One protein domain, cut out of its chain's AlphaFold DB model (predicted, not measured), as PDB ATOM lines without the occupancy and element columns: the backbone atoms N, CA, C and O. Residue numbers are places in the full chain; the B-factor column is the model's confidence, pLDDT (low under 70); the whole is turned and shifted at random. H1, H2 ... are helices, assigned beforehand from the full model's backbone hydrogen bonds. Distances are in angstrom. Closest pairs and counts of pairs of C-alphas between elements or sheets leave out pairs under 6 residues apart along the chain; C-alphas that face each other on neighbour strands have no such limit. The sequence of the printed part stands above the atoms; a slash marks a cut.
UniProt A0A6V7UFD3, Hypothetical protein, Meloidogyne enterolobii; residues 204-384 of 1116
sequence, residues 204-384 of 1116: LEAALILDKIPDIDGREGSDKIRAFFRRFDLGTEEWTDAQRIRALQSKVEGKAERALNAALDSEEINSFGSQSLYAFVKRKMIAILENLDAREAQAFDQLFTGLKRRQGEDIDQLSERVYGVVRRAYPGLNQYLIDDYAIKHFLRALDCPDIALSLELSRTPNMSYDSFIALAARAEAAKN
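Overview. This is residues 204 to 384 of the 1116 residues of the protein "Hypothetical protein" of Meloidogyne enterolobii (UniProt A0A6V7UFD3). Two lobes of helices are strung along a rod and joined by one long helix, H6: its earlier part is built into the first lobe, with H2, H3 and H4 packed on it, and its later part reaches out to H7 of the second lobe. H1 and H5 belong to the first lobe without clearly touching another helix, while the second lobe is a cluster of H7, H8, H9 and H10. The printed part has 181 residues with ten named helices, H1 to H10 in order along the chain, and no named strand; the class is all helix. It is loose, with a radius of gyration of the C-alphas of 22.2 A, and spans 70 by 33 by 24 A.

Along the chain. The longest helix, H6, takes residues 277 to 304 and measures 40.5 A, from C-alpha 277 at (24.490, -27.084, -2.756) to C-alpha 304 at (-10.601, -19.520, 15.922). Before it come H1, residues 204 to 210, beginning at C-alpha 204 at (14.136, -34.125, -23.746) and 9.7 A long; H2, residues 222 to 235, 19.9 A; H3, residues 241 to 249, 12.1 A; H4, residues 254 to 264, 15.5 A; and H5, residues 267 to 271, 7.6 A. After it come H7, residues 315 to 329, 20.8 A; H8, residues 335 to 347, 18.1 A; H9, residues 353 to 361, 12.1 A; and H10, residues 369 to 384, 22.5 A, ending at C-alpha 384 at (-16.512, 8.318, 24.051).

Arrangement. H6 is the hub, touching four helices. With residues 281 to 289 alone it touches H4 at a steep tilt of 46 degrees, the closest C-alphas being those of Ala 259 and Met 285, 5.1 A apart. It touches H2 with residues 282 to 293 alone, at a shallow tilt of 20 degrees, opposite ways; the closest C-alphas, of Ser 222 and Glu 290, are 5.9 A apart. It touches H3 with residues 277 to 278 alone, the C-alphas of Asp 241 and Tyr 278 being closest at 5.2 A. H1 and H2 are close but not clearly touching, with the C-alphas of Ile 209 and Gly 235 closest at 6.2 A; so are H5 and H6, with those of Ile 269 and Phe 280 closest at 7.4 A. Residues 295 to 303 of H6 touch H7 at a steep tilt of 51 degrees, the C-alphas of Glu 296 and Ala 329 being closest at 4.8 A. H7 touches H8 at a steep tilt of 54 degrees, with the C-alphas of Tyr 323 and Ala 342 closest at 5.3 A. H8 touches H10 at a shallow tilt of 22 degrees, the same way; the closest C-alphas, of Asp 339 and Tyr 369, are 4.8 A apart. H9 and H10 form a helical hairpin, with the C-alphas of Leu 359 and Ala 376 closest at 6.7 A. H2 and H8 are apart, for instance, as are H4 and H10. Each O i to N i+4 pair is within hydrogen-bond range in H1, H2, H4, H6, H8, H9 and H10; H3 has 4 of 5, H7 10 of 11 and H5 0 of 1, with 2 of 2 O i to N i+3 pairs within range in H5.

Size, cuts and confidence. The two C-alphas farthest apart, those of Glu 205 and Asn 384, are 71.1 A apart. The printed part has no cut. The link from H1 to H2, 11 residues, is long. The mean pLDDT of the printed part is 94.2, and residue 273 alone is under 70.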
ATOM      1  N   LEU A 204      15.344 -33.303 -23.639       74.69
ATOM      2  CA  LEU A 204      14.136 -34.125 -23.746       74.69
ATOM      3  C   LEU A 204      13.985 -35.100 -22.564       74.69
ATOM      4  O   LEU A 204      12.905 -35.229 -22.006       74.69
ATOM      5  N   GLU A 205      15.066 -35.763 -22.158       82.81
ATOM      6  CA  GLU A 205      15.072 -36.730 -21.054       82.81
ATOM      7  C   GLU A 205      14.865 -36.032 -19.707       82.81
ATOM      8  O   GLU A 205      14.025 -36.454 -18.913       82.81
ATOM      9  N   ALA A 206      15.530 -34.890 -19.502       85.38
ATOM     10  CA  ALA A 206      15.287 -34.030 -18.348       85.38
ATOM     11  C   ALA A 206      13.824 -33.551 -18.281       85.38
ATOM     12  O   ALA A 206      13.209 -33.606 -17.216       85.38
ATOM     13  N   ALA A 207      13.231 -33.157 -19.414       86.12
ATOM     14  CA  ALA A 207      11.819 -32.783 -19.486       86.12
ATOM     15  C   ALA A 207      10.870 -33.968 -19.202       86.12
ATOM     16  O   ALA A 207       9.912 -33.812 -18.451       86.12
ATOM     17  N   LEU A 208      11.152 -35.166 -19.730       88.38
ATOM     18  CA  LEU A 208      10.357 -36.387 -19.504       88.38
ATOM     19  C   LEU A 208      10.459 -36.934 -18.070       88.38
ATOM     20  O   LEU A 208       9.559 -37.643 -17.611       88.38
ATOM     21  N   ILE A 209      11.547 -36.626 -17.365       93.38
ATOM     22  CA  ILE A 209      11.690 -36.852 -15.922       93.38
ATOM     23  C   ILE A 209      10.855 -35.822 -15.148       93.38
ATOM     24  O   ILE A 209      10.121 -36.194 -14.230       93.38
ATOM     25  N   LEU A 210      10.908 -34.546 -15.541       93.50
ATOM     26  CA  LEU A 210      10.204 -33.465 -14.851       93.50
ATOM     27  C   LEU A 210       8.680 -33.483 -15.064       93.50
ATOM     28  O   LEU A 210       7.969 -33.213 -14.103       93.50
ATOM     29  N   ASP A 211       8.139 -33.878 -16.224       93.31
ATOM     30  CA  ASP A 211       6.672 -34.005 -16.439       93.31
ATOM     31  C   ASP A 211       6.035 -35.077 -15.519       93.31
ATOM     32  O   ASP A 211       4.831 -35.061 -15.279       93.31
ATOM     33  N   LYS A 212       6.842 -35.983 -14.938       94.75
ATOM     34  CA  LYS A 212       6.412 -36.989 -13.941       94.75
ATOM     35  C   LYS A 212       6.475 -36.492 -12.492       94.75
ATOM     36  O   LYS A 212       5.945 -37.151 -11.594       94.75
ATOM     37  N   ILE A 213       7.147 -35.369 -12.240       96.06
ATOM     38  CA  ILE A 213       7.240 -34.740 -10.921       96.06
ATOM     39  C   ILE A 213       6.171 -33.637 -10.871       96.06
ATOM     40  O   ILE A 213       6.257 -32.696 -11.660       96.06
ATOM     41  N   PRO A 214       5.159 -33.729  -9.988       95.19
ATOM     42  CA  PRO A 214       4.163 -32.670  -9.862       95.19
ATOM     43  C   PRO A 214       4.819 -31.390  -9.345       95.19
ATOM     44  O   PRO A 214       5.743 -31.458  -8.533       95.19
ATOM     45  N   ASP A 215       4.323 -30.251  -9.812       96.12
ATOM     46  CA  ASP A 215       4.733 -28.924  -9.353       96.12
ATOM     47  C   ASP A 215       4.294 -28.702  -7.889       96.12
ATOM     48  O   ASP A 215       3.437 -29.434  -7.372       96.12
ATOM     49  N   ILE A 216       4.913 -27.746  -7.185       96.75
ATOM     50  CA  ILE A 216       4.622 -27.487  -5.768       96.75
ATOM     51  C   ILE A 216       4.567 -25.986  -5.438       96.75
ATOM     52  O   ILE A 216       5.521 -25.251  -5.678       96.75
ATOM     53  N   ASP A 217       3.470 -25.542  -4.825       94.06
ATOM     54  CA  ASP A 217       3.224 -24.166  -4.366       94.06
ATOM     55  C   ASP A 217       3.639 -23.979  -2.897       94.06
ATOM     56  O   ASP A 217       3.857 -22.868  -2.429       94.06
ATOM     57  N   GLY A 218       3.800 -25.050  -2.121       92.19
ATOM     58  CA  GLY A 218       4.176 -24.977  -0.704       92.19
ATOM     59  C   GLY A 218       2.988 -24.727   0.230       92.19
ATOM     60  O   GLY A 218       3.185 -24.382   1.397       92.19
ATOM     61  N   ARG A 219       1.753 -24.896  -0.262       86.50
ATOM     62  CA  ARG A 219       0.502 -24.908   0.527       86.50
ATOM     63  C   ARG A 219      -0.033 -26.326   0.784       86.50
ATOM     64  O   ARG A 219      -1.097 -26.504   1.369       86.50
ATOM     65  N   GLU A 220       0.709 -27.354   0.382       88.56
ATOM     66  CA  GLU A 220       0.312 -28.764   0.461       88.56
ATOM     67  C   GLU A 220       0.564 -29.384   1.848       88.56
ATOM     68  O   GLU A 220       0.038 -30.459   2.148       88.56
ATOM     69  N   GLY A 221       1.362 -28.713   2.683       87.25
ATOM     70  CA  GLY A 221       1.773 -29.159   4.011       87.25
ATOM     71  C   GLY A 221       3.050 -30.007   4.007       87.25
ATOM     72  O   GLY A 221       3.340 -30.751   3.061       87.25
ATOM     73  N   SER A 222       3.817 -29.898   5.096       88.69
ATOM     74  CA  SER A 222       5.151 -30.506   5.264       88.69
ATOM     75  C   SER A 222       5.322 -31.952   4.761       88.69
ATOM     76  O   SER A 222       6.316 -32.241   4.098       88.69
ATOM     77  N   ASP A 223       4.373 -32.867   4.986       90.56
ATOM     78  CA  ASP A 223       4.498 -34.259   4.518       90.56
ATOM     79  C   ASP A 223       4.418 -34.412   2.993       90.56
ATOM     80  O   ASP A 223       5.130 -35.251   2.423       90.56
ATOM     81  N   LYS A 224       3.614 -33.585   2.311       93.75
ATOM     82  CA  LYS A 224       3.568 -33.544   0.842       93.75
ATOM     83  C   LYS A 224       4.809 -32.855   0.273       93.75
ATOM     84  O   LYS A 224       5.380 -33.383  -0.676       93.75
ATOM     85  N   ILE A 225       5.309 -31.793   0.912       95.19
ATOM     86  CA  ILE A 225       6.604 -31.167   0.574       95.19
ATOM     87  C   ILE A 225       7.750 -32.191   0.685       95.19
ATOM     88  O   ILE A 225       8.544 -32.371  -0.241       95.19
ATOM     89  N   ARG A 226       7.803 -32.953   1.784       96.38
ATOM     90  CA  ARG A 226       8.771 -34.047   1.979       96.38
ATOM     91  C   ARG A 226       8.585 -35.176   0.955       96.38
ATOM     92  O   ARG A 226       9.571 -35.796   0.561       96.38
ATOM     93  N   ALA A 227       7.358 -35.458   0.512       96.38
ATOM     94  CA  ALA A 227       7.081 -36.448  -0.533       96.38
ATOM     95  C   ALA A 227       7.504 -35.982  -1.936       96.38
ATOM     96  O   ALA A 227       8.083 -36.780  -2.674       96.38
ATOM     97  N   PHE A 228       7.274 -34.709  -2.275       97.62
ATOM     98  CA  PHE A 228       7.791 -34.063  -3.482       97.62
ATOM     99  C   PHE A 228       9.312 -34.186  -3.533       97.62
ATOM    100  O   PHE A 228       9.836 -34.776  -4.474       97.62
ATOM    101  N   PHE A 229      10.019 -33.766  -2.478       97.88
ATOM    102  CA  PHE A 229      11.480 -33.835  -2.471       97.88
ATOM    103  C   PHE A 229      12.019 -35.265  -2.583       97.88
ATOM    104  O   PHE A 229      13.002 -35.461  -3.284       97.88
ATOM    105  N   ARG A 230      11.364 -36.274  -1.984       97.75
ATOM    106  CA  ARG A 230      11.745 -37.686  -2.197       97.75
ATOM    107  C   ARG A 230      11.613 -38.114  -3.666       97.75
ATOM    108  O   ARG A 230      12.474 -38.831  -4.157       97.75
ATOM    109  N   ARG A 231      10.559 -37.683  -4.370       97.38
ATOM    110  CA  ARG A 231      10.388 -37.957  -5.813       97.38
ATOM    111  C   ARG A 231      11.399 -37.183  -6.660       97.38
ATOM    112  O   ARG A 231      11.943 -37.745  -7.603       97.38
ATOM    113  N   PHE A 232      11.666 -35.929  -6.303       97.75
ATOM    114  CA  PHE A 232      12.640 -35.078  -6.979       97.75
ATOM    115  C   PHE A 232      14.065 -35.629  -6.837       97.75
ATOM    116  O   PHE A 232      14.782 -35.710  -7.829       97.75
ATOM    117  N   ASP A 233      14.468 -36.075  -5.640       97.75
ATOM    118  CA  ASP A 233      15.772 -36.719  -5.423       97.75
ATOM    119  C   ASP A 233      15.944 -37.946  -6.333       97.75
ATOM    120  O   ASP A 233      16.952 -38.043  -7.025       97.75
ATOM    121  N   LEU A 234      14.946 -38.843  -6.354       97.06
ATOM    122  CA  LEU A 234      14.958 -40.079  -7.148       97.06
ATOM    123  C   LEU A 234      14.954 -39.815  -8.661       97.06
ATOM    124  O   LEU A 234      15.592 -40.542  -9.412       97.06
ATOM    125  N   GLY A 235      14.246 -38.780  -9.121       96.25
ATOM    126  CA  GLY A 235      14.249 -38.388 -10.532       96.25
ATOM    127  C   GLY A 235      15.541 -37.695 -10.977       96.25
ATOM    128  O   GLY A 235      15.840 -37.678 -12.165       96.25
ATOM    129  N   THR A 236      16.311 -37.124 -10.045       96.56
ATOM    130  CA  THR A 236      17.484 -36.284 -10.349       96.56
ATOM    131  C   THR A 236      18.789 -36.825  -9.760       96.56
ATOM    132  O   THR A 236      19.762 -36.084  -9.633       96.56
ATOM    133  N   GLU A 237      18.839 -38.113  -9.401       96.12
ATOM    134  CA  GLU A 237      19.964 -38.718  -8.675       96.12
ATOM    135  C   GLU A 237      21.311 -38.555  -9.406       96.12
ATOM    136  O   GLU A 237      22.314 -38.203  -8.785       96.12
ATOM    137  N   GLU A 238      21.316 -38.669 -10.734       95.50
ATOM    138  CA  GLU A 238      22.513 -38.509 -11.574       95.50
ATOM    139  C   GLU A 238      22.839 -37.041 -11.930       95.50
ATOM    140  O   GLU A 238      23.841 -36.760 -12.587       95.50
ATOM    141  N   TRP A 239      22.001 -36.074 -11.537       95.62
ATOM    142  CA  TRP A 239      22.128 -34.677 -11.975       95.62
ATOM    143  C   TRP A 239      23.017 -33.856 -11.038       95.62
ATOM    144  O   TRP A 239      22.929 -33.966  -9.811       95.62
ATOM    145  N   THR A 240      23.809 -32.950 -11.617       95.75
ATOM    146  CA  THR A 240      24.623 -31.986 -10.858       95.75
ATOM    147  C   THR A 240      23.752 -31.003 -10.071       95.75
ATOM    148  O   THR A 240      22.645 -30.667 -10.495       95.75
ATOM    149  N   ASP A 241      24.264 -30.458  -8.962       95.81
ATOM    150  CA  ASP A 241      23.549 -29.463  -8.143       95.81
ATOM    151  C   ASP A 241      22.993 -28.288  -8.969       95.81
ATOM    152  O   ASP A 241      21.857 -27.862  -8.769       95.81
ATOM    153  N   ALA A 242      23.763 -27.796  -9.944       95.06
ATOM    154  CA  ALA A 242      23.367 -26.690 -10.816       95.06
ATOM    155  C   ALA A 242      22.311 -27.073 -11.875       95.06
ATOM    156  O   ALA A 242      21.693 -26.185 -12.467       95.06
ATOM    157  N   GLN A 243      22.100 -28.365 -12.147       95.62
ATOM    158  CA  GLN A 243      20.937 -28.860 -12.895       95.62
ATOM    159  C   GLN A 243      19.743 -29.039 -11.951       95.62
ATOM    160  O   GLN A 243      18.665 -28.532 -12.249       95.62
ATOM    161  N   ARG A 244      19.945 -29.672 -10.784       97.31
ATOM    162  CA  ARG A 244      18.898 -29.881  -9.768       97.31
ATOM    163  C   ARG A 244      18.254 -28.575  -9.313       97.31
ATOM    164  O   ARG A 244      17.039 -28.521  -9.209       97.31
ATOM    165  N   ILE A 245      19.031 -27.517  -9.084       96.94
ATOM    166  CA  ILE A 245      18.495 -26.218  -8.642       96.94
ATOM    167  C   ILE A 245      17.670 -25.550  -9.750       96.94
ATOM    168  O   ILE A 245      16.561 -25.114  -9.470       96.94
ATOM    169  N   ARG A 246      18.132 -25.548 -11.010       95.44
ATOM    170  CA  ARG A 246      17.344 -25.015 -12.143       95.44
ATOM    171  C   ARG A 246      16.064 -25.812 -12.396       95.44
ATOM    172  O   ARG A 246      15.013 -25.235 -12.643       95.44
ATOM    173  N   ALA A 247      16.136 -27.133 -12.273       95.88
ATOM    174  CA  ALA A 247      14.971 -28.000 -12.365       95.88
ATOM    175  C   ALA A 247      13.994 -27.801 -11.193       95.88
ATOM    176  O   ALA A 247      12.782 -27.838 -11.392       95.88
ATOM    177  N   LEU A 248      14.506 -27.535  -9.987       97.56
ATOM    178  CA  LEU A 248      13.696 -27.190  -8.823       97.56
ATOM    179  C   LEU A 248      13.015 -25.831  -9.025       97.56
ATOM    180  O   LEU A 248      11.823 -25.738  -8.768       97.56
ATOM    181  N   GLN A 249      13.714 -24.825  -9.567       96.75
ATOM    182  CA  GLN A 249      13.124 -23.535  -9.960       96.75
ATOM    183  C   GLN A 249      11.965 -23.719 -10.955       96.75
ATOM    184  O   GLN A 249      10.920 -23.112 -10.770       96.75
ATOM    185  N   SER A 250      12.085 -24.619 -11.939       95.19
ATOM    186  CA  SER A 250      10.978 -24.953 -12.859       95.19
ATOM    187  C   SER A 250       9.849 -25.807 -12.255       95.19
ATOM    188  O   SER A 250       8.934 -26.192 -12.977       95.19
ATOM    189  N   LYS A 251       9.937 -26.165 -10.967       97.25
ATOM    190  CA  LYS A 251       9.000 -27.060 -10.265       97.25
ATOM    191  C   LYS A 251       8.451 -26.506  -8.957       97.25
ATOM    192  O   LYS A 251       7.693 -27.207  -8.289       97.25
ATOM    193  N   VAL A 252       8.804 -25.275  -8.601       96.81
ATOM    194  CA  VAL A 252       8.260 -24.573  -7.439       96.81
ATOM    195  C   VAL A 252       7.537 -23.316  -7.896       96.81
ATOM    196  O   VAL A 252       8.032 -22.585  -8.748       96.81
ATOM    197  N   GLU A 253       6.389 -23.043  -7.297       94.56
ATOM    198  CA  GLU A 253       5.621 -21.819  -7.518       94.56
ATOM    199  C   GLU A 253       5.289 -21.146  -6.175       94.56
ATOM    200  O   GLU A 253       5.572 -21.682  -5.096       94.56
ATOM    201  N   GLY A 254       4.752 -19.927  -6.224       91.00
ATOM    202  CA  GLY A 254       4.110 -19.266  -5.088       91.00
ATOM    203  C   GLY A 254       4.900 -19.276  -3.768       91.00
ATOM    204  O   GLY A 254       5.872 -18.531  -3.603       91.00
ATOM    205  N   LYS A 255       4.427 -20.015  -2.753       89.94
ATOM    206  CA  LYS A 255       5.064 -20.053  -1.413       89.94
ATOM    207  C   LYS A 255       6.344 -20.909  -1.402       89.94
ATOM    208  O   LYS A 255       7.285 -20.552  -0.688       89.94
ATOM    209  N   ALA A 256       6.427 -21.957  -2.216       95.62
ATOM    210  CA  ALA A 256       7.614 -22.785  -2.407       95.62
ATOM    211  C   ALA A 256       8.712 -22.031  -3.167       95.62
ATOM    212  O   ALA A 256       9.865 -22.070  -2.747       95.62
ATOM    213  N   GLU A 257       8.361 -21.273  -4.205       95.56
ATOM    214  CA  GLU A 257       9.302 -20.418  -4.941       95.56
ATOM    215  C   GLU A 257       9.933 -19.355  -4.026       95.56
ATOM    216  O   GLU A 257      11.155 -19.229  -3.954       95.56
ATOM    217  N   ARG A 258       9.121 -18.670  -3.207       91.25
ATOM    218  CA  ARG A 258       9.637 -17.735  -2.189       91.25
ATOM    219  C   ARG A 258      10.547 -18.419  -1.163       91.25
ATOM    220  O   ARG A 258      11.521 -17.810  -0.726       91.25
ATOM    221  N   ALA A 259      10.257 -19.665  -0.786       95.31
ATOM    222  CA  ALA A 259      11.106 -20.444   0.115       95.31
ATOM    223  C   ALA A 259      12.401 -20.947  -0.553       95.31
ATOM    224  O   ALA A 259      13.404 -21.118   0.141       95.31
ATOM    225  N   LEU A 260      12.401 -21.151  -1.875       97.06
ATOM    226  CA  LEU A 260      13.590 -21.455  -2.669       97.06
ATOM    227  C   LEU A 260      14.488 -20.221  -2.802       97.06
ATOM    228  O   LEU A 260      15.673 -20.303  -2.487       97.06
ATOM    229  N   ASN A 261      13.929 -19.073  -3.184       95.19
ATOM    230  CA  ASN A 261      14.689 -17.830  -3.325       95.19
ATOM    231  C   ASN A 261      15.282 -17.403  -1.967       95.19
ATOM    232  O   ASN A 261      16.494 -17.255  -1.854       95.19
ATOM    233  N   ALA A 262      14.499 -17.423  -0.881       93.62
ATOM    234  CA  ALA A 262      15.013 -17.175   0.475       93.62
ATOM    235  C   ALA A 262      16.008 -18.243   0.997       93.62
ATOM    236  O   ALA A 262      16.718 -18.000   1.977       93.62
ATOM    237  N   ALA A 263      16.075 -19.427   0.375       96.38
ATOM    238  CA  ALA A 263      17.132 -20.405   0.625       96.38
ATOM    239  C   ALA A 263      18.407 -20.109  -0.186       96.38
ATOM    240  O   ALA A 263      19.498 -20.344   0.333       96.38
ATOM    241  N   LEU A 264      18.271 -19.588  -1.412       95.50
ATOM    242  CA  LEU A 264      19.355 -19.180  -2.317       95.50
ATOM    243  C   LEU A 264      20.017 -17.849  -1.910       95.50
ATOM    244  O   LEU A 264      21.227 -17.705  -2.058       95.50
ATOM    245  N   ASP A 265      19.257 -16.929  -1.314       94.44
ATOM    246  CA  ASP A 265      19.748 -15.656  -0.762       94.44
ATOM    247  C   ASP A 265      20.456 -15.823   0.602       94.44
ATOM    248  O   ASP A 265      20.938 -14.859   1.200       94.44
ATOM    249  N   SER A 266      20.499 -17.042   1.151       94.75
ATOM    250  CA  SER A 266      21.024 -17.279   2.495       94.75
ATOM    251  C   SER A 266      22.556 -17.227   2.522       94.75
ATOM    252  O   SER A 266      23.219 -18.090   1.948       94.75
ATOM    253  N   GLU A 267      23.121 -16.275   3.279       90.75
ATOM    254  CA  GLU A 267      24.577 -16.084   3.459       90.75
ATOM    255  C   GLU A 267      25.339 -17.379   3.819       90.75
ATOM    256  O   GLU A 267      26.510 -17.545   3.468       90.75
ATOM    257  N   GLU A 268      24.659 -18.324   4.478       91.31
ATOM    258  CA  GLU A 268      25.150 -19.663   4.823       91.31
ATOM    259  C   GLU A 268      25.660 -20.475   3.618       91.31
ATOM    260  O   GLU A 268      26.569 -21.288   3.797       91.31
ATOM    261  N   ILE A 269      25.148 -20.247   2.399       90.12
ATOM    262  CA  ILE A 269      25.579 -20.951   1.173       90.12
ATOM    263  C   ILE A 269      27.090 -20.848   0.968       90.12
ATOM    264  O   ILE A 269      27.752 -21.854   0.708       90.12
ATOM    265  N   ASN A 270      27.654 -19.658   1.180       85.94
ATOM    266  CA  ASN A 270      29.084 -19.401   1.000       85.94
ATOM    267  C   ASN A 270      29.962 -20.045   2.096       85.94
ATOM    268  O   ASN A 270      31.188 -19.957   2.038       85.94
ATOM    269  N   SER A 271      29.355 -20.686   3.104       84.94
ATOM    270  CA  SER A 271      30.040 -21.312   4.241       84.94
ATOM    271  C   SER A 271      30.192 -22.839   4.109       84.94
ATOM    272  O   SER A 271      31.068 -23.433   4.740       84.94
ATOM    273  N   PHE A 272      29.378 -23.504   3.278       80.50
ATOM    274  CA  PHE A 272      29.297 -24.973   3.212       80.50
ATOM    275  C   PHE A 272      30.345 -25.628   2.291       80.50
ATOM    276  O   PHE A 272      30.018 -26.307   1.322       80.50
ATOM    277  N   GLY A 273      31.628 -25.500   2.641       63.28
ATOM    278  CA  GLY A 273      32.775 -26.036   1.885       63.28
ATOM    279  C   GLY A 273      32.945 -27.569   1.856       63.28
ATOM    280  O   GLY A 273      34.055 -28.050   2.063       63.28
ATOM    281  N   SER A 274      31.868 -28.346   1.675       74.25
ATOM    282  CA  SER A 274      31.903 -29.809   1.425       74.25
ATOM    283  C   SER A 274      30.541 -30.453   1.116       74.25
ATOM    284  O   SER A 274      30.509 -31.591   0.655       74.25
ATOM    285  N   GLN A 275      29.413 -29.785   1.387       84.56
ATOM    286  CA  GLN A 275      28.078 -30.362   1.174       84.56
ATOM    287  C   GLN A 275      27.501 -29.889  -0.162       84.56
ATOM    288  O   GLN A 275      27.591 -28.708  -0.480       84.56
ATOM    289  N   SER A 276      26.869 -30.799  -0.907       93.50
ATOM    290  CA  SER A 276      26.159 -30.494  -2.156       93.50
ATOM    291  C   SER A 276      25.172 -29.338  -1.962       93.50
ATOM    292  O   SER A 276      24.326 -29.386  -1.055       93.50
ATOM    293  N   LEU A 277      25.255 -28.328  -2.827       95.06
ATOM    294  CA  LEU A 277      24.490 -27.084  -2.756       95.06
ATOM    295  C   LEU A 277      22.981 -27.357  -2.784       95.06
ATOM    296  O   LEU A 277      22.242 -26.787  -1.981       95.06
ATOM    297  N   TYR A 278      22.529 -28.305  -3.615       96.75
ATOM    298  CA  TYR A 278      21.128 -28.732  -3.653       96.75
ATOM    299  C   TYR A 278      20.651 -29.248  -2.285       96.75
ATOM    300  O   TYR A 278      19.577 -28.867  -1.824       96.75
ATOM    301  N   ALA A 279      21.456 -30.052  -1.579       96.19
ATOM    302  CA  ALA A 279      21.080 -30.558  -0.258       96.19
ATOM    303  C   ALA A 279      21.087 -29.471   0.830       96.19
ATOM    304  O   ALA A 279      20.348 -29.599   1.810       96.19
ATOM    305  N   PHE A 280      21.888 -28.404   0.707       95.88
ATOM    306  CA  PHE A 280      21.715 -27.209   1.544       95.88
ATOM    307  C   PHE A 280      20.372 -26.532   1.240       95.88
ATOM    308  O   PHE A 280      19.524 -26.453   2.131       95.88
ATOM    309  N   VAL A 281      20.156 -26.135  -0.020       97.00
ATOM    310  CA  VAL A 281      18.969 -25.392  -0.476       97.00
ATOM    311  C   VAL A 281      17.682 -26.129  -0.102       97.00
ATOM    312  O   VAL A 281      16.817 -25.556   0.552       97.00
ATOM    313  N   LYS A 282      17.598 -27.432  -0.387       97.50
ATOM    314  CA  LYS A 282      16.483 -28.305   0.004       97.50
ATOM    315  C   LYS A 282      16.207 -28.289   1.511       97.50
ATOM    316  O   LYS A 282      15.060 -28.122   1.912       97.50
ATOM    317  N   ARG A 283      17.225 -28.472   2.366       96.50
ATOM    318  CA  ARG A 283      17.029 -28.461   3.834       96.50
ATOM    319  C   ARG A 283      16.559 -27.093   4.320       96.50
ATOM    320  O   ARG A 283      15.676 -27.031   5.171       96.50
ATOM    321  N   LYS A 284      17.125 -26.016   3.768       96.25
ATOM    322  CA  LYS A 284      16.763 -24.635   4.101       96.25
ATOM    323  C   LYS A 284      15.322 -24.328   3.681       96.25
ATOM    324  O   LYS A 284      14.549 -23.854   4.505       96.25
ATOM    325  N   MET A 285      14.938 -24.698   2.461       96.88
ATOM    326  CA  MET A 285      13.591 -24.534   1.913       96.88
ATOM    327  C   MET A 285      12.541 -25.355   2.681       96.88
ATOM    328  O   MET A 285      11.507 -24.804   3.054       96.88
ATOM    329  N   ILE A 286      12.812 -26.630   2.995       96.75
ATOM    330  CA  ILE A 286      11.939 -27.452   3.855       96.75
ATOM    331  C   ILE A 286      11.762 -26.782   5.225       96.75
ATOM    332  O   ILE A 286      10.635 -26.634   5.690       96.75
ATOM    333  N   ALA A 287      12.847 -26.315   5.851       95.94
ATOM    334  CA  ALA A 287      12.771 -25.629   7.138       95.94
ATOM    335  C   ALA A 287      12.008 -24.292   7.059       95.94
ATOM    336  O   ALA A 287      11.290 -23.959   8.000       95.94
ATOM    337  N   ILE A 288      12.126 -23.531   5.966       94.56
ATOM    338  CA  ILE A 288      11.343 -22.303   5.750       94.56
ATOM    339  C   ILE A 288       9.853 -22.645   5.647       94.56
ATOM    340  O   ILE A 288       9.055 -22.050   6.369       94.56
ATOM    341  N   LEU A 289       9.483 -23.630   4.824       93.44
ATOM    342  CA  LEU A 289       8.088 -24.042   4.643       93.44
ATOM    343  C   LEU A 289       7.475 -24.598   5.936       93.44
ATOM    344  O   LEU A 289       6.410 -24.143   6.335       93.44
ATOM    345  N   GLU A 290       8.179 -25.469   6.666       93.44
ATOM    346  CA  GLU A 290       7.716 -25.991   7.964       93.44
ATOM    347  C   GLU A 290       7.528 -24.879   9.019       93.44
ATOM    348  O   GLU A 290       6.603 -24.942   9.831       93.44
ATOM    349  N   ASN A 291       8.354 -23.824   8.996       91.56
ATOM    350  CA  ASN A 291       8.170 -22.652   9.862       91.56
ATOM    351  C   ASN A 291       7.031 -21.724   9.401       91.56
ATOM    352  O   ASN A 291       6.476 -21.005  10.234       91.56
ATOM    353  N   LEU A 292       6.692 -21.706   8.110       88.81
ATOM    354  CA  LEU A 292       5.536 -20.973   7.590       88.81
ATOM    355  C   LEU A 292       4.235 -21.708   7.933       88.81
ATOM    356  O   LEU A 292       3.381 -21.100   8.570       88.81
ATOM    357  N   ASP A 293       4.144 -23.015   7.663       87.44
ATOM    358  CA  ASP A 293       3.011 -23.876   8.051       87.44
ATOM    359  C   ASP A 293       2.686 -23.732   9.552       87.44
ATOM    360  O   ASP A 293       1.534 -23.537   9.940       87.44
ATOM    361  N   ALA A 294       3.711 -23.746  10.416       87.56
ATOM    362  CA  ALA A 294       3.538 -23.575  11.860       87.56
ATOM    363  C   ALA A 294       3.040 -22.170  12.265       87.56
ATOM    364  O   ALA A 294       2.311 -22.034  13.249       87.56
ATOM    365  N   ARG A 295       3.416 -21.117  11.524       88.81
ATOM    366  CA  ARG A 295       2.941 -19.736  11.749       88.81
ATOM    367  C   ARG A 295       1.532 -19.509  11.204       88.81
ATOM    368  O   ARG A 295       0.793 -18.724  11.794       88.81
ATOM    369  N   GLU A 296       1.192 -20.173  10.106       89.38
ATOM    370  CA  GLU A 296      -0.135 -20.180   9.484       89.38
ATOM    371  C   GLU A 296      -1.137 -20.876  10.411       89.38
ATOM    372  O   GLU A 296      -2.137 -20.265  10.785       89.38
ATOM    373  N   ALA A 297      -0.808 -22.076  10.909       88.38
ATOM    374  CA  ALA A 297      -1.601 -22.779  11.920       88.38
ATOM    375  C   ALA A 297      -1.779 -21.942  13.202       88.38
ATOM    376  O   ALA A 297      -2.905 -21.715  13.635       88.38
ATOM    377  N   GLN A 298      -0.696 -21.377  13.754       91.75
ATOM    378  CA  GLN A 298      -0.784 -20.525  14.949       91.75
ATOM    379  C   GLN A 298      -1.636 -19.259  14.722       91.75
ATOM    380  O   GLN A 298      -2.276 -18.769  15.654       91.75
ATOM    381  N   ALA A 299      -1.640 -18.698  13.508       93.94
ATOM    382  CA  ALA A 299      -2.503 -17.572  13.161       93.94
ATOM    383  C   ALA A 299      -3.972 -18.008  13.023       93.94
ATOM    384  O   ALA A 299      -4.858 -17.315  13.516       93.94
ATOM    385  N   PHE A 300      -4.228 -19.168  12.417       93.62
ATOM    386  CA  PHE A 300      -5.563 -19.753  12.291       93.62
ATOM    387  C   PHE A 300      -6.177 -20.067  13.665       93.62
ATOM    388  O   PHE A 300      -7.306 -19.654  13.933       93.62
ATOM    389  N   ASP A 301      -5.404 -20.664  14.579       94.56
ATOM    390  CA  ASP A 301      -5.797 -20.880  15.978       94.56
ATOM    391  C   ASP A 301      -6.160 -19.556  16.670       94.56
ATOM    392  O   ASP A 301      -7.203 -19.460  17.311       94.56
ATOM    393  N   GLN A 302      -5.352 -18.502  16.483       95.19
ATOM    394  CA  GLN A 302      -5.619 -17.165  17.040       95.19
ATOM    395  C   GLN A 302      -6.933 -16.551  16.525       95.19
ATOM    396  O   GLN A 302      -7.611 -15.848  17.279       95.19
ATOM    397  N   LEU A 303      -7.325 -16.829  15.276       96.06
ATOM    398  CA  LEU A 303      -8.627 -16.424  14.733       96.06
ATOM    399  C   LEU A 303      -9.782 -17.270  15.282       96.06
ATOM    400  O   LEU A 303     -10.847 -16.718  15.566       96.06
ATOM    401  N   PHE A 304      -9.580 -18.580  15.442       93.25
ATOM    402  CA  PHE A 304     -10.601 -19.520  15.922       93.25
ATOM    403  C   PHE A 304     -10.891 -19.385  17.418       93.25
ATOM    404  O   PHE A 304     -12.055 -19.437  17.812       93.25
ATOM    405  N   THR A 305      -9.878 -19.125  18.251       95.00
ATOM    406  CA  THR A 305     -10.073 -18.809  19.678       95.00
ATOM    407  C   THR A 305     -10.756 -17.458  19.912       95.00
ATOM    408  O   THR A 305     -11.170 -17.169  21.033       95.00
ATOM    409  N   GLY A 306     -10.857 -16.628  18.868       93.31
ATOM    410  CA  GLY A 306     -11.323 -15.250  18.946       93.31
ATOM    411  C   GLY A 306     -10.234 -14.320  19.477       93.31
ATOM    412  O   GLY A 306      -9.956 -14.275  20.677       93.31
ATOM    413  N   LEU A 307      -9.645 -13.523  18.585       96.81
ATOM    414  CA  LEU A 307      -8.903 -12.336  18.996       96.81
ATOM    415  C   LEU A 307      -9.851 -11.435  19.793       96.81
ATOM    416  O   LEU A 307     -10.947 -11.153  19.330       96.81
ATOM    417  N   LYS A 308      -9.423 -10.970  20.967       97.00
ATOM    418  CA  LYS A 308     -10.094  -9.912  21.737       97.00
ATOM    419  C   LYS A 308      -9.193  -8.689  21.814       97.00
ATOM    420  O   LYS A 308      -7.970  -8.840  21.692       97.00
ATOM    421  N   ARG A 309      -9.770  -7.508  22.018       97.50
ATOM    422  CA  ARG A 309      -9.031  -6.284  22.347       97.50
ATOM    423  C   ARG A 309      -8.316  -6.441  23.693       97.50
ATOM    424  O   ARG A 309      -8.716  -7.228  24.554       97.50
ATOM    425  N   ARG A 310      -7.185  -5.757  23.853       97.50
ATOM    426  CA  ARG A 310      -6.442  -5.685  25.118       97.50
ATOM    427  C   ARG A 310      -6.833  -4.412  25.864       97.50
ATOM    428  O   ARG A 310      -7.162  -3.398  25.257       97.50
ATOM    429  N   GLN A 311      -6.755  -4.440  27.191       95.81
ATOM    430  CA  GLN A 311      -7.028  -3.252  28.005       95.81
ATOM    431  C   GLN A 311      -6.054  -2.120  27.639       95.81
ATOM    432  O   GLN A 311      -4.843  -2.292  27.761       95.81
ATOM    433  N   GLY A 312      -6.589  -0.983  27.185       95.25
ATOM    434  CA  GLY A 312      -5.805   0.181  26.752       95.25
ATOM    435  C   GLY A 312      -5.213   0.100  25.337       95.25
ATOM    436  O   GLY A 312      -4.427   0.967  24.977       95.25
ATOM    437  N   GLU A 313      -5.565  -0.912  24.541       97.19
ATOM    438  CA  GLU A 313      -5.195  -1.003  23.123       97.19
ATOM    439  C   GLU A 313      -6.153  -0.167  22.267       97.19
ATOM    440  O   GLU A 313      -7.371  -0.215  22.460       97.19
ATOM    441  N   ASP A 314      -5.613   0.602  21.325       96.88
ATOM    442  CA  ASP A 314      -6.416   1.450  20.438       96.88
ATOM    443  C   ASP A 314      -7.107   0.641  19.321       96.88
ATOM    444  O   ASP A 314      -6.741  -0.512  19.068       96.88
ATOM    445  N   ILE A 315      -8.090   1.229  18.633       97.25
ATOM    446  CA  ILE A 315      -8.750   0.602  17.475       97.25
ATOM    447  C   ILE A 315      -7.743   0.291  16.363       97.25
ATOM    448  O   ILE A 315      -7.794  -0.805  15.807       97.25
ATOM    449  N   ASP A 316      -6.781   1.179  16.114       97.31
ATOM    450  CA  ASP A 316      -5.765   0.980  15.075       97.31
ATOM    451  C   ASP A 316      -4.752  -0.110  15.467       97.31
ATOM    452  O   ASP A 316      -4.374  -0.959  14.663       97.31
ATOM    453  N   GLN A 317      -4.386  -0.187  16.750       97.88
ATOM    454  CA  GLN A 317      -3.529  -1.265  17.264       97.88
ATOM    455  C   GLN A 317      -4.241  -2.626  17.229       97.88
ATOM    456  O   GLN A 317      -3.620  -3.663  16.970       97.88
ATOM    457  N   LEU A 318      -5.554  -2.638  17.483       98.00
ATOM    458  CA  LEU A 318      -6.391  -3.820  17.322       98.00
ATOM    459  C   LEU A 318      -6.505  -4.221  15.845       98.00
ATOM    460  O   LEU A 318      -6.438  -5.415  15.545       98.00
ATOM    461  N   SER A 319      -6.659  -3.259  14.934       97.81
ATOM    462  CA  SER A 319      -6.864  -3.522  13.509       97.81
ATOM    463  C   SER A 319      -5.599  -4.048  12.830       97.81
ATOM    464  O   SER A 319      -5.645  -5.131  12.241       97.81
ATOM    465  N   GLU A 320      -4.443  -3.404  13.037       97.69
ATOM    466  CA  GLU A 320      -3.131  -3.915  12.615       97.69
ATOM    467  C   GLU A 320      -2.916  -5.354  13.103       97.69
ATOM    468  O   GLU A 320      -2.464  -6.229  12.356       97.69
ATOM    469  N   ARG A 321      -3.280  -5.627  14.364       97.75
ATOM    470  CA  ARG A 321      -3.131  -6.951  14.970       97.75
ATOM    471  C   ARG A 321      -4.094  -7.980  14.381       97.75
ATOM    472  O   ARG A 321      -3.675  -9.120  14.181       97.75
ATOM    473  N   VAL A 322      -5.349  -7.627  14.104       98.06
ATOM    474  CA  VAL A 322      -6.325  -8.529  13.470       98.06
ATOM    475  C   VAL A 322      -5.922  -8.815  12.026       98.06
ATOM    476  O   VAL A 322      -5.740  -9.979  11.665       98.06
ATOM    477  N   TYR A 323      -5.699  -7.779  11.221       97.81
ATOM    478  CA  TYR A 323      -5.284  -7.892   9.823       97.81
ATOM    479  C   TYR A 323      -3.952  -8.645   9.683       97.81
ATOM    480  O   TYR A 323      -3.828  -9.579   8.886       97.81
ATOM    481  N   GLY A 324      -2.981  -8.345  10.551       95.44
ATOM    482  CA  GLY A 324      -1.703  -9.047  10.645       95.44
ATOM    483  C   GLY A 324      -1.798 -10.505  11.118       95.44
ATOM    484  O   GLY A 324      -0.822 -11.245  10.975       95.44
ATOM    485  N   VAL A 325      -2.932 -10.957  11.667       97.00
ATOM    486  CA  VAL A 325      -3.231 -12.384  11.900       97.00
ATOM    487  C   VAL A 325      -3.969 -12.976  10.694       97.00
ATOM    488  O   VAL A 325      -3.537 -14.011  10.195       97.00
ATOM    489  N   VAL A 326      -5.003 -12.314  10.160       97.31
ATOM    490  CA  VAL A 326      -5.775 -12.783   8.986       97.31
ATOM    491  C   VAL A 326      -4.877 -13.000   7.766       97.31
ATOM    492  O   VAL A 326      -4.886 -14.084   7.181       97.31
ATOM    493  N   ARG A 327      -3.997 -12.043   7.453       94.88
ATOM    494  CA  ARG A 327      -3.012 -12.148   6.362       94.88
ATOM    495  C   ARG A 327      -1.978 -13.268   6.566       94.88
ATOM    496  O   ARG A 327      -1.379 -13.721   5.594       94.88
ATOM    497  N   ARG A 328      -1.765 -13.728   7.809       90.25
ATOM    498  CA  ARG A 328      -0.926 -14.902   8.133       90.25
ATOM    499  C   ARG A 328      -1.699 -16.219   8.145       90.25
ATOM    500  O   ARG A 328      -1.080 -17.243   7.900       90.25
ATOM    501  N   ALA A 329      -2.999 -16.209   8.425       93.56
ATOM    502  CA  ALA A 329      -3.841 -17.405   8.398       93.56
ATOM    503  C   ALA A 329      -4.266 -17.795   6.969       93.56
ATOM    504  O   ALA A 329      -4.447 -18.977   6.691       93.56
ATOM    505  N   TYR A 330      -4.390 -16.817   6.060       92.19
ATOM    506  CA  TYR A 330      -4.863 -17.026   4.683       92.19
ATOM    507  C   TYR A 330      -3.873 -16.512   3.608       92.19
ATOM    508  O   TYR A 330      -4.211 -15.625   2.816       92.19
ATOM    509  N   PRO A 331      -2.630 -17.033   3.547       80.38
ATOM    510  CA  PRO A 331      -1.642 -16.597   2.564       80.38
ATOM    511  C   PRO A 331      -2.047 -16.969   1.126       80.38
ATOM    512  O   PRO A 331      -2.229 -18.137   0.774       80.38
ATOM    513  N   GLY A 332      -2.133 -15.951   0.266       79.00
ATOM    514  CA  GLY A 332      -2.530 -16.105  -1.138       79.00
ATOM    515  C   GLY A 332      -4.044 -16.154  -1.364       79.00
ATOM    516  O   GLY A 332      -4.478 -16.651  -2.400       79.00
ATOM    517  N   LEU A 333      -4.831 -15.652  -0.411       89.19
ATOM    518  CA  LEU A 333      -6.201 -15.196  -0.638       89.19
ATOM    519  C   LEU A 333      -6.174 -13.813  -1.336       89.19
ATOM    520  O   LEU A 333      -5.216 -13.060  -1.156       89.19
ATOM    521  N   ASN A 334      -7.194 -13.466  -2.132       90.81
ATOM    522  CA  ASN A 334      -7.277 -12.145  -2.779       90.81
ATOM    523  C   ASN A 334      -7.423 -11.028  -1.722       90.81
ATOM    524  O   ASN A 334      -8.108 -11.233  -0.722       90.81
ATOM    525  N   GLN A 335      -6.837  -9.847  -1.953       93.06
ATOM    526  CA  GLN A 335      -6.858  -8.708  -1.024       93.06
ATOM    527  C   GLN A 335      -8.285  -8.336  -0.594       93.06
ATOM    528  O   GLN A 335      -8.550  -8.229   0.596       93.06
ATOM    529  N   TYR A 336      -9.224  -8.275  -1.542       95.06
ATOM    530  CA  TYR A 336     -10.656  -8.079  -1.281       95.06
ATOM    531  C   TYR A 336     -11.229  -9.056  -0.228       95.06
ATOM    532  O   TYR A 336     -12.003  -8.673   0.646       95.06
ATOM    533  N   LEU A 337     -10.832 -10.331  -0.292       95.62
ATOM    534  CA  LEU A 337     -11.273 -11.345   0.665       95.62
ATOM    535  C   LEU A 337     -10.514 -11.235   1.993       95.62
ATOM    536  O   LEU A 337     -11.107 -11.463   3.042       95.62
ATOM    537  N   ILE A 338      -9.221 -10.882   1.971       96.62
ATOM    538  CA  ILE A 338      -8.448 -10.604   3.193       96.62
ATOM    539  C   ILE A 338      -9.131  -9.485   3.985       96.62
ATOM    540  O   ILE A 338      -9.312  -9.644   5.191       96.62
ATOM    541  N   ASP A 339      -9.577  -8.423   3.312       97.81
ATOM    542  CA  ASP A 339     -10.318  -7.313   3.915       97.81
ATOM    543  C   ASP A 339     -11.665  -7.784   4.486       97.81
ATOM    544  O   ASP A 339     -11.944  -7.535   5.658       97.81
ATOM    545  N   ASP A 340     -12.467  -8.549   3.734       97.50
ATOM    546  CA  ASP A 340     -13.734  -9.115   4.228       97.50
ATOM    547  C   ASP A 340     -13.557  -9.982   5.492       97.50
ATOM    548  O   ASP A 340     -14.276  -9.809   6.485       97.50
ATOM    549  N   TYR A 341     -12.579 -10.893   5.491       97.69
ATOM    550  CA  TYR A 341     -12.260 -11.702   6.668       97.69
ATOM    551  C   TYR A 341     -11.691 -10.849   7.810       97.69
ATOM    552  O   TYR A 341     -12.024 -11.102   8.969       97.69
ATOM    553  N   ALA A 342     -10.879  -9.831   7.522       98.19
ATOM    554  CA  ALA A 342     -10.337  -8.929   8.533       98.19
ATOM    555  C   ALA A 342     -11.433  -8.081   9.191       98.19
ATOM    556  O   ALA A 342     -11.441  -7.993  10.418       98.19
ATOM    557  N   ILE A 343     -12.408  -7.560   8.434       98.38
ATOM    558  CA  ILE A 343     -13.601  -6.885   8.976       98.38
ATOM    559  C   ILE A 343     -14.373  -7.846   9.894       98.38
ATOM    560  O   ILE A 343     -14.603  -7.540  11.066       98.38
ATOM    561  N   LYS A 344     -14.693  -9.055   9.408       97.69
ATOM    562  CA  LYS A 344     -15.445 -10.071  10.172       97.69
ATOM    563  C   LYS A 344     -14.733 -10.522  11.452       97.69
ATOM    564  O   LYS A 344     -15.394 -10.788  12.456       97.69
ATOM    565  N   HIS A 345     -13.402 -10.614  11.448       98.00
ATOM    566  CA  HIS A 345     -12.623 -10.939  12.648       98.00
ATOM    567  C   HIS A 345     -12.403  -9.731  13.570       98.00
ATOM    568  O   HIS A 345     -12.342  -9.924  14.782       98.00
ATOM    569  N   PHE A 346     -12.346  -8.505  13.041       98.38
ATOM    570  CA  PHE A 346     -12.223  -7.274  13.828       98.38
ATOM    571  C   PHE A 346     -13.514  -6.971  14.591       98.38
ATOM    572  O   PHE A 346     -13.470  -6.744  15.797       98.38
ATOM    573  N   LEU A 347     -14.671  -7.092  13.933       97.88
ATOM    574  CA  LEU A 347     -15.994  -6.974  14.557       97.88
ATOM    575  C   LEU A 347     -16.170  -7.921  15.755       97.88
ATOM    576  O   LEU A 347     -16.702  -7.524  16.786       97.88
ATOM    577  N   ARG A 348     -15.662  -9.156  15.646       97.19
ATOM    578  CA  ARG A 348     -15.648 -10.150  16.738       97.19
ATOM    579  C   ARG A 348     -14.635  -9.846  17.848       97.19
ATOM    580  O   ARG A 348     -14.722 -10.459  18.909       97.19
ATOM    581  N   ALA A 349     -13.674  -8.958  17.595       97.56
ATOM    582  CA  ALA A 349     -12.610  -8.594  18.524       97.56
ATOM    583  C   ALA A 349     -12.892  -7.311  19.323       97.56
ATOM    584  O   ALA A 349     -12.189  -7.046  20.300       97.56
ATOM    585  N   LEU A 350     -13.910  -6.537  18.935       97.19
ATOM    586  CA  LEU A 350     -14.399  -5.385  19.687       97.19
ATOM    587  C   LEU A 350     -15.062  -5.836  20.999       97.19
ATOM    588  O   LEU A 350     -16.003  -6.625  20.991       97.19
ATOM    589  N   ASP A 351     -14.641  -5.259  22.126       94.44
ATOM    590  CA  ASP A 351     -15.210  -5.548  23.458       94.44
ATOM    591  C   ASP A 351     -16.675  -5.091  23.629       94.44
ATOM    592  O   ASP A 351     -17.288  -5.328  24.670       94.44
ATOM    593  N   CYS A 352     -17.244  -4.398  22.637       95.12
ATOM    594  CA  CYS A 352     -18.578  -3.822  22.704       95.12
ATOM    595  C   CYS A 352     -19.471  -4.289  21.538       95.12
ATOM    596  O   CYS A 352     -19.212  -3.902  20.392       95.12
ATOM    597  N   PRO A 353     -20.564  -5.032  21.817       95.75
ATOM    598  CA  PRO A 353     -21.462  -5.524  20.777       95.75
ATOM    599  C   PRO A 353     -22.227  -4.393  20.077       95.75
ATOM    600  O   PRO A 353     -22.412  -4.469  18.870       95.75
ATOM    601  N   ASP A 354     -22.612  -3.321  20.780       95.56
ATOM    602  CA  ASP A 354     -23.355  -2.197  20.183       95.56
ATOM    603  C   ASP A 354     -22.546  -1.475  19.088       95.56
ATOM    604  O   ASP A 354     -23.101  -1.090  18.061       95.56
ATOM    605  N   ILE A 355     -21.227  -1.314  19.286       96.38
ATOM    606  CA  ILE A 355     -20.345  -0.735  18.257       96.38
ATOM    607  C   ILE A 355     -20.210  -1.717  17.090       96.38
ATOM    608  O   ILE A 355     -20.353  -1.309  15.942       96.38
ATOM    609  N   ALA A 356     -19.983  -3.005  17.367       97.62
ATOM    610  CA  ALA A 356     -19.858  -4.021  16.323       97.62
ATOM    611  C   ALA A 356     -21.130  -4.135  15.458       97.62
ATOM    612  O   ALA A 356     -21.039  -4.187  14.234       97.62
ATOM    613  N   LEU A 357     -22.316  -4.099  16.074       97.12
ATOM    614  CA  LEU A 357     -23.599  -4.109  15.370       97.12
ATOM    615  C   LEU A 357     -23.785  -2.847  14.516       97.12
ATOM    616  O   LEU A 357     -24.131  -2.956  13.345       97.12
ATOM    617  N   SER A 358     -23.506  -1.665  15.076       97.06
ATOM    618  CA  SER A 358     -23.578  -0.397  14.338       97.06
ATOM    619  C   SER A 358     -22.637  -0.381  13.125       97.06
ATOM    620  O   SER A 358     -23.020   0.072  12.048       97.06
ATOM    621  N   LEU A 359     -21.428  -0.935  13.263       97.88
ATOM    622  CA  LEU A 359     -20.448  -0.995  12.177       97.88
ATOM    623  C   LEU A 359     -20.802  -2.016  11.090       97.88
ATOM    624  O   LEU A 359     -20.632  -1.693   9.920       97.88
ATOM    625  N   GLU A 360     -21.320  -3.203  11.428       97.88
ATOM    626  CA  GLU A 360     -21.786  -4.172  10.417       97.88
ATOM    627  C   GLU A 360     -23.055  -3.664   9.695       97.88
ATOM    628  O   GLU A 360     -23.193  -3.876   8.496       97.88
ATOM    629  N   LEU A 361     -23.941  -2.918  10.373       97.25
ATOM    630  CA  LEU A 361     -25.073  -2.227   9.725       97.25
ATOM    631  C   LEU A 361     -24.629  -1.058   8.827       97.25
ATOM    632  O   LEU A 361     -25.276  -0.778   7.824       97.25
ATOM    633  N   SER A 362     -23.526  -0.390   9.169       97.06
ATOM    634  CA  SER A 362     -22.948   0.712   8.380       97.06
ATOM    635  C   SER A 362     -21.994   0.231   7.275       97.06
ATOM    636  O   SER A 362     -21.330   1.040   6.623       97.06
ATOM    637  N   ARG A 363     -21.870  -1.087   7.085       97.12
ATOM    638  CA  ARG A 363     -20.896  -1.697   6.184       97.12
ATOM    639  C   ARG A 363     -21.458  -1.842   4.772       97.12
ATOM    640  O   ARG A 363     -22.406  -2.587   4.544       97.12
ATOM    641  N   THR A 364     -20.794  -1.233   3.794       96.19
ATOM    642  CA  THR A 364     -21.061  -1.524   2.381       96.19
ATOM    643  C   THR A 364     -20.343  -2.805   1.927       96.19
ATOM    644  O   THR A 364     -19.256  -3.127   2.428       96.19
ATOM    645  N   PRO A 365     -20.903  -3.556   0.956       93.12
ATOM    646  CA  PRO A 365     -20.126  -4.556   0.235       93.12
ATOM    647  C   PRO A 365     -18.925  -3.877  -0.436       93.12
ATOM    648  O   PRO A 365     -19.004  -2.729  -0.869       93.12
ATOM    649  N   ASN A 366     -17.807  -4.594  -0.519       92.31
ATOM    650  CA  ASN A 366     -16.559  -4.127  -1.129       92.31
ATOM    651  C   ASN A 366     -15.861  -2.940  -0.434       92.31
ATOM    652  O   ASN A 366     -14.886  -2.425  -0.979       92.31
ATOM    653  N   MET A 367     -16.277  -2.545   0.776       96.69
ATOM    654  CA  MET A 367     -15.486  -1.642   1.620       96.69
ATOM    655  C   MET A 367     -14.114  -2.264   1.929       96.69
ATOM    656  O   MET A 367     -14.045  -3.413   2.373       96.69
ATOM    657  N   SER A 368     -13.035  -1.505   1.710       98.00
ATOM    658  CA  SER A 368     -11.675  -1.910   2.083       98.00
ATOM    659  C   SER A 368     -11.501  -1.947   3.602       98.00
ATOM    660  O   SER A 368     -12.268  -1.327   4.350       98.00
ATOM    661  N   TYR A 369     -10.467  -2.647   4.073       98.38
ATOM    662  CA  TYR A 369     -10.200  -2.737   5.506       98.38
ATOM    663  C   TYR A 369      -9.957  -1.354   6.127       98.38
ATOM    664  O   TYR A 369     -10.604  -0.999   7.110       98.38
ATOM    665  N   ASP A 370      -9.104  -0.537   5.510       97.81
ATOM    666  CA  ASP A 370      -8.695   0.759   6.061       97.81
ATOM    667  C   ASP A 370      -9.873   1.753   6.143       97.81
ATOM    668  O   ASP A 370     -10.049   2.435   7.156       97.81
ATOM    669  N   SER A 371     -10.761   1.772   5.138       97.81
ATOM    670  CA  SER A 371     -11.993   2.576   5.178       97.81
ATOM    671  C   SER A 371     -12.956   2.121   6.281       97.81
ATOM    672  O   SER A 371     -13.609   2.957   6.916       97.81
ATOM    673  N   PHE A 372     -13.018   0.814   6.557       98.38
ATOM    674  CA  PHE A 372     -13.806   0.267   7.662       98.38
ATOM    675  C   PHE A 372     -13.207   0.623   9.035       98.38
ATOM    676  O   PHE A 372     -13.948   0.933   9.969       98.38
ATOM    677  N   ILE A 373     -11.878   0.663   9.168       98.38
ATOM    678  CA  ILE A 373     -11.212   1.104  10.406       98.38
ATOM    679  C   ILE A 373     -11.425   2.602  10.658       98.38
ATOM    680  O   ILE A 373     -11.783   2.979  11.773       98.38
ATOM    681  N   ALA A 374     -11.360   3.448   9.625       97.69
ATOM    682  CA  ALA A 374     -11.716   4.865   9.747       97.69
ATOM    683  C   ALA A 374     -13.190   5.078  10.168       97.69
ATOM    684  O   ALA A 374     -13.529   6.051  10.850       97.69
ATOM    685  N   LEU A 375     -14.101   4.176   9.787       97.75
ATOM    686  CA  LEU A 375     -15.482   4.162  10.286       97.75
ATOM    687  C   LEU A 375     -15.552   3.718  11.763       97.75
ATOM    688  O   LEU A 375     -16.230   4.367  12.563       97.75
ATOM    689  N   ALA A 376     -14.798   2.684  12.147       98.00
ATOM    690  CA  ALA A 376     -14.712   2.188  13.522       98.00
ATOM    691  C   ALA A 376     -14.159   3.232  14.508       98.00
ATOM    692  O   ALA A 376     -14.753   3.449  15.568       98.00
ATOM    693  N   ALA A 377     -13.079   3.927  14.141       97.56
ATOM    694  CA  ALA A 377     -12.479   4.990  14.946       97.56
ATOM    695  C   ALA A 377     -13.470   6.142  15.200       97.56
ATOM    696  O   ALA A 377     -13.638   6.582  16.340       97.56
ATOM    697  N   ARG A 378     -14.214   6.574  14.167       97.06
ATOM    698  CA  ARG A 378     -15.271   7.597  14.301       97.06
ATOM    699  C   ARG A 378     -16.414   7.142  15.216       97.06
ATOM    700  O   ARG A 378     -16.874   7.927  16.046       97.06
ATOM    701  N   ALA A 379     -16.840   5.879  15.123       96.56
ATOM    702  CA  ALA A 379     -17.882   5.323  15.989       96.56
ATOM    703  C   ALA A 379     -17.451   5.254  17.471       96.56
ATOM    704  O   ALA A 379     -18.240   5.581  18.364       96.56
ATOM    705  N   GLU A 380     -16.197   4.885  17.754       96.06
ATOM    706  CA  GLU A 380     -15.665   4.902  19.123       96.06
ATOM    707  C   GLU A 380     -15.468   6.330  19.655       96.06
ATOM    708  O   GLU A 380     -15.848   6.602  20.798       96.06
ATOM    709  N   ALA A 381     -14.970   7.261  18.834       95.31
ATOM    710  CA  ALA A 381     -14.851   8.671  19.205       95.31
ATOM    711  C   ALA A 381     -16.213   9.262  19.613       95.31
ATOM    712  O   ALA A 381     -16.343   9.815  20.708       95.31
ATOM    713  N   ALA A 382     -17.255   9.049  18.800       94.75
ATOM    714  CA  ALA A 382     -18.622   9.474  19.111       94.75
ATOM    715  C   ALA A 382     -19.148   8.844  20.417       94.75
ATOM    716  O   ALA A 382     -19.695   9.545  21.276       94.75
ATOM    717  N   LYS A 383     -18.925   7.537  20.633       93.69
ATOM    718  CA  LYS A 383     -19.320   6.863  21.884       93.69
ATOM    719  C   LYS A 383     -18.581   7.419  23.104       93.69
ATOM    720  O   LYS A 383     -19.176   7.550  24.176       93.69
ATOM    721  N   ASN A 384     -17.302   7.751  22.965       92.38
ATOM    722  CA  ASN A 384     -16.512   8.318  24.051       92.38
ATOM    723  C   ASN A 384     -16.932   9.766  24.359       92.38
ATOM    724  O   ASN A 384     -17.041  10.105  25.536       92.38
TER     725      ASN A 384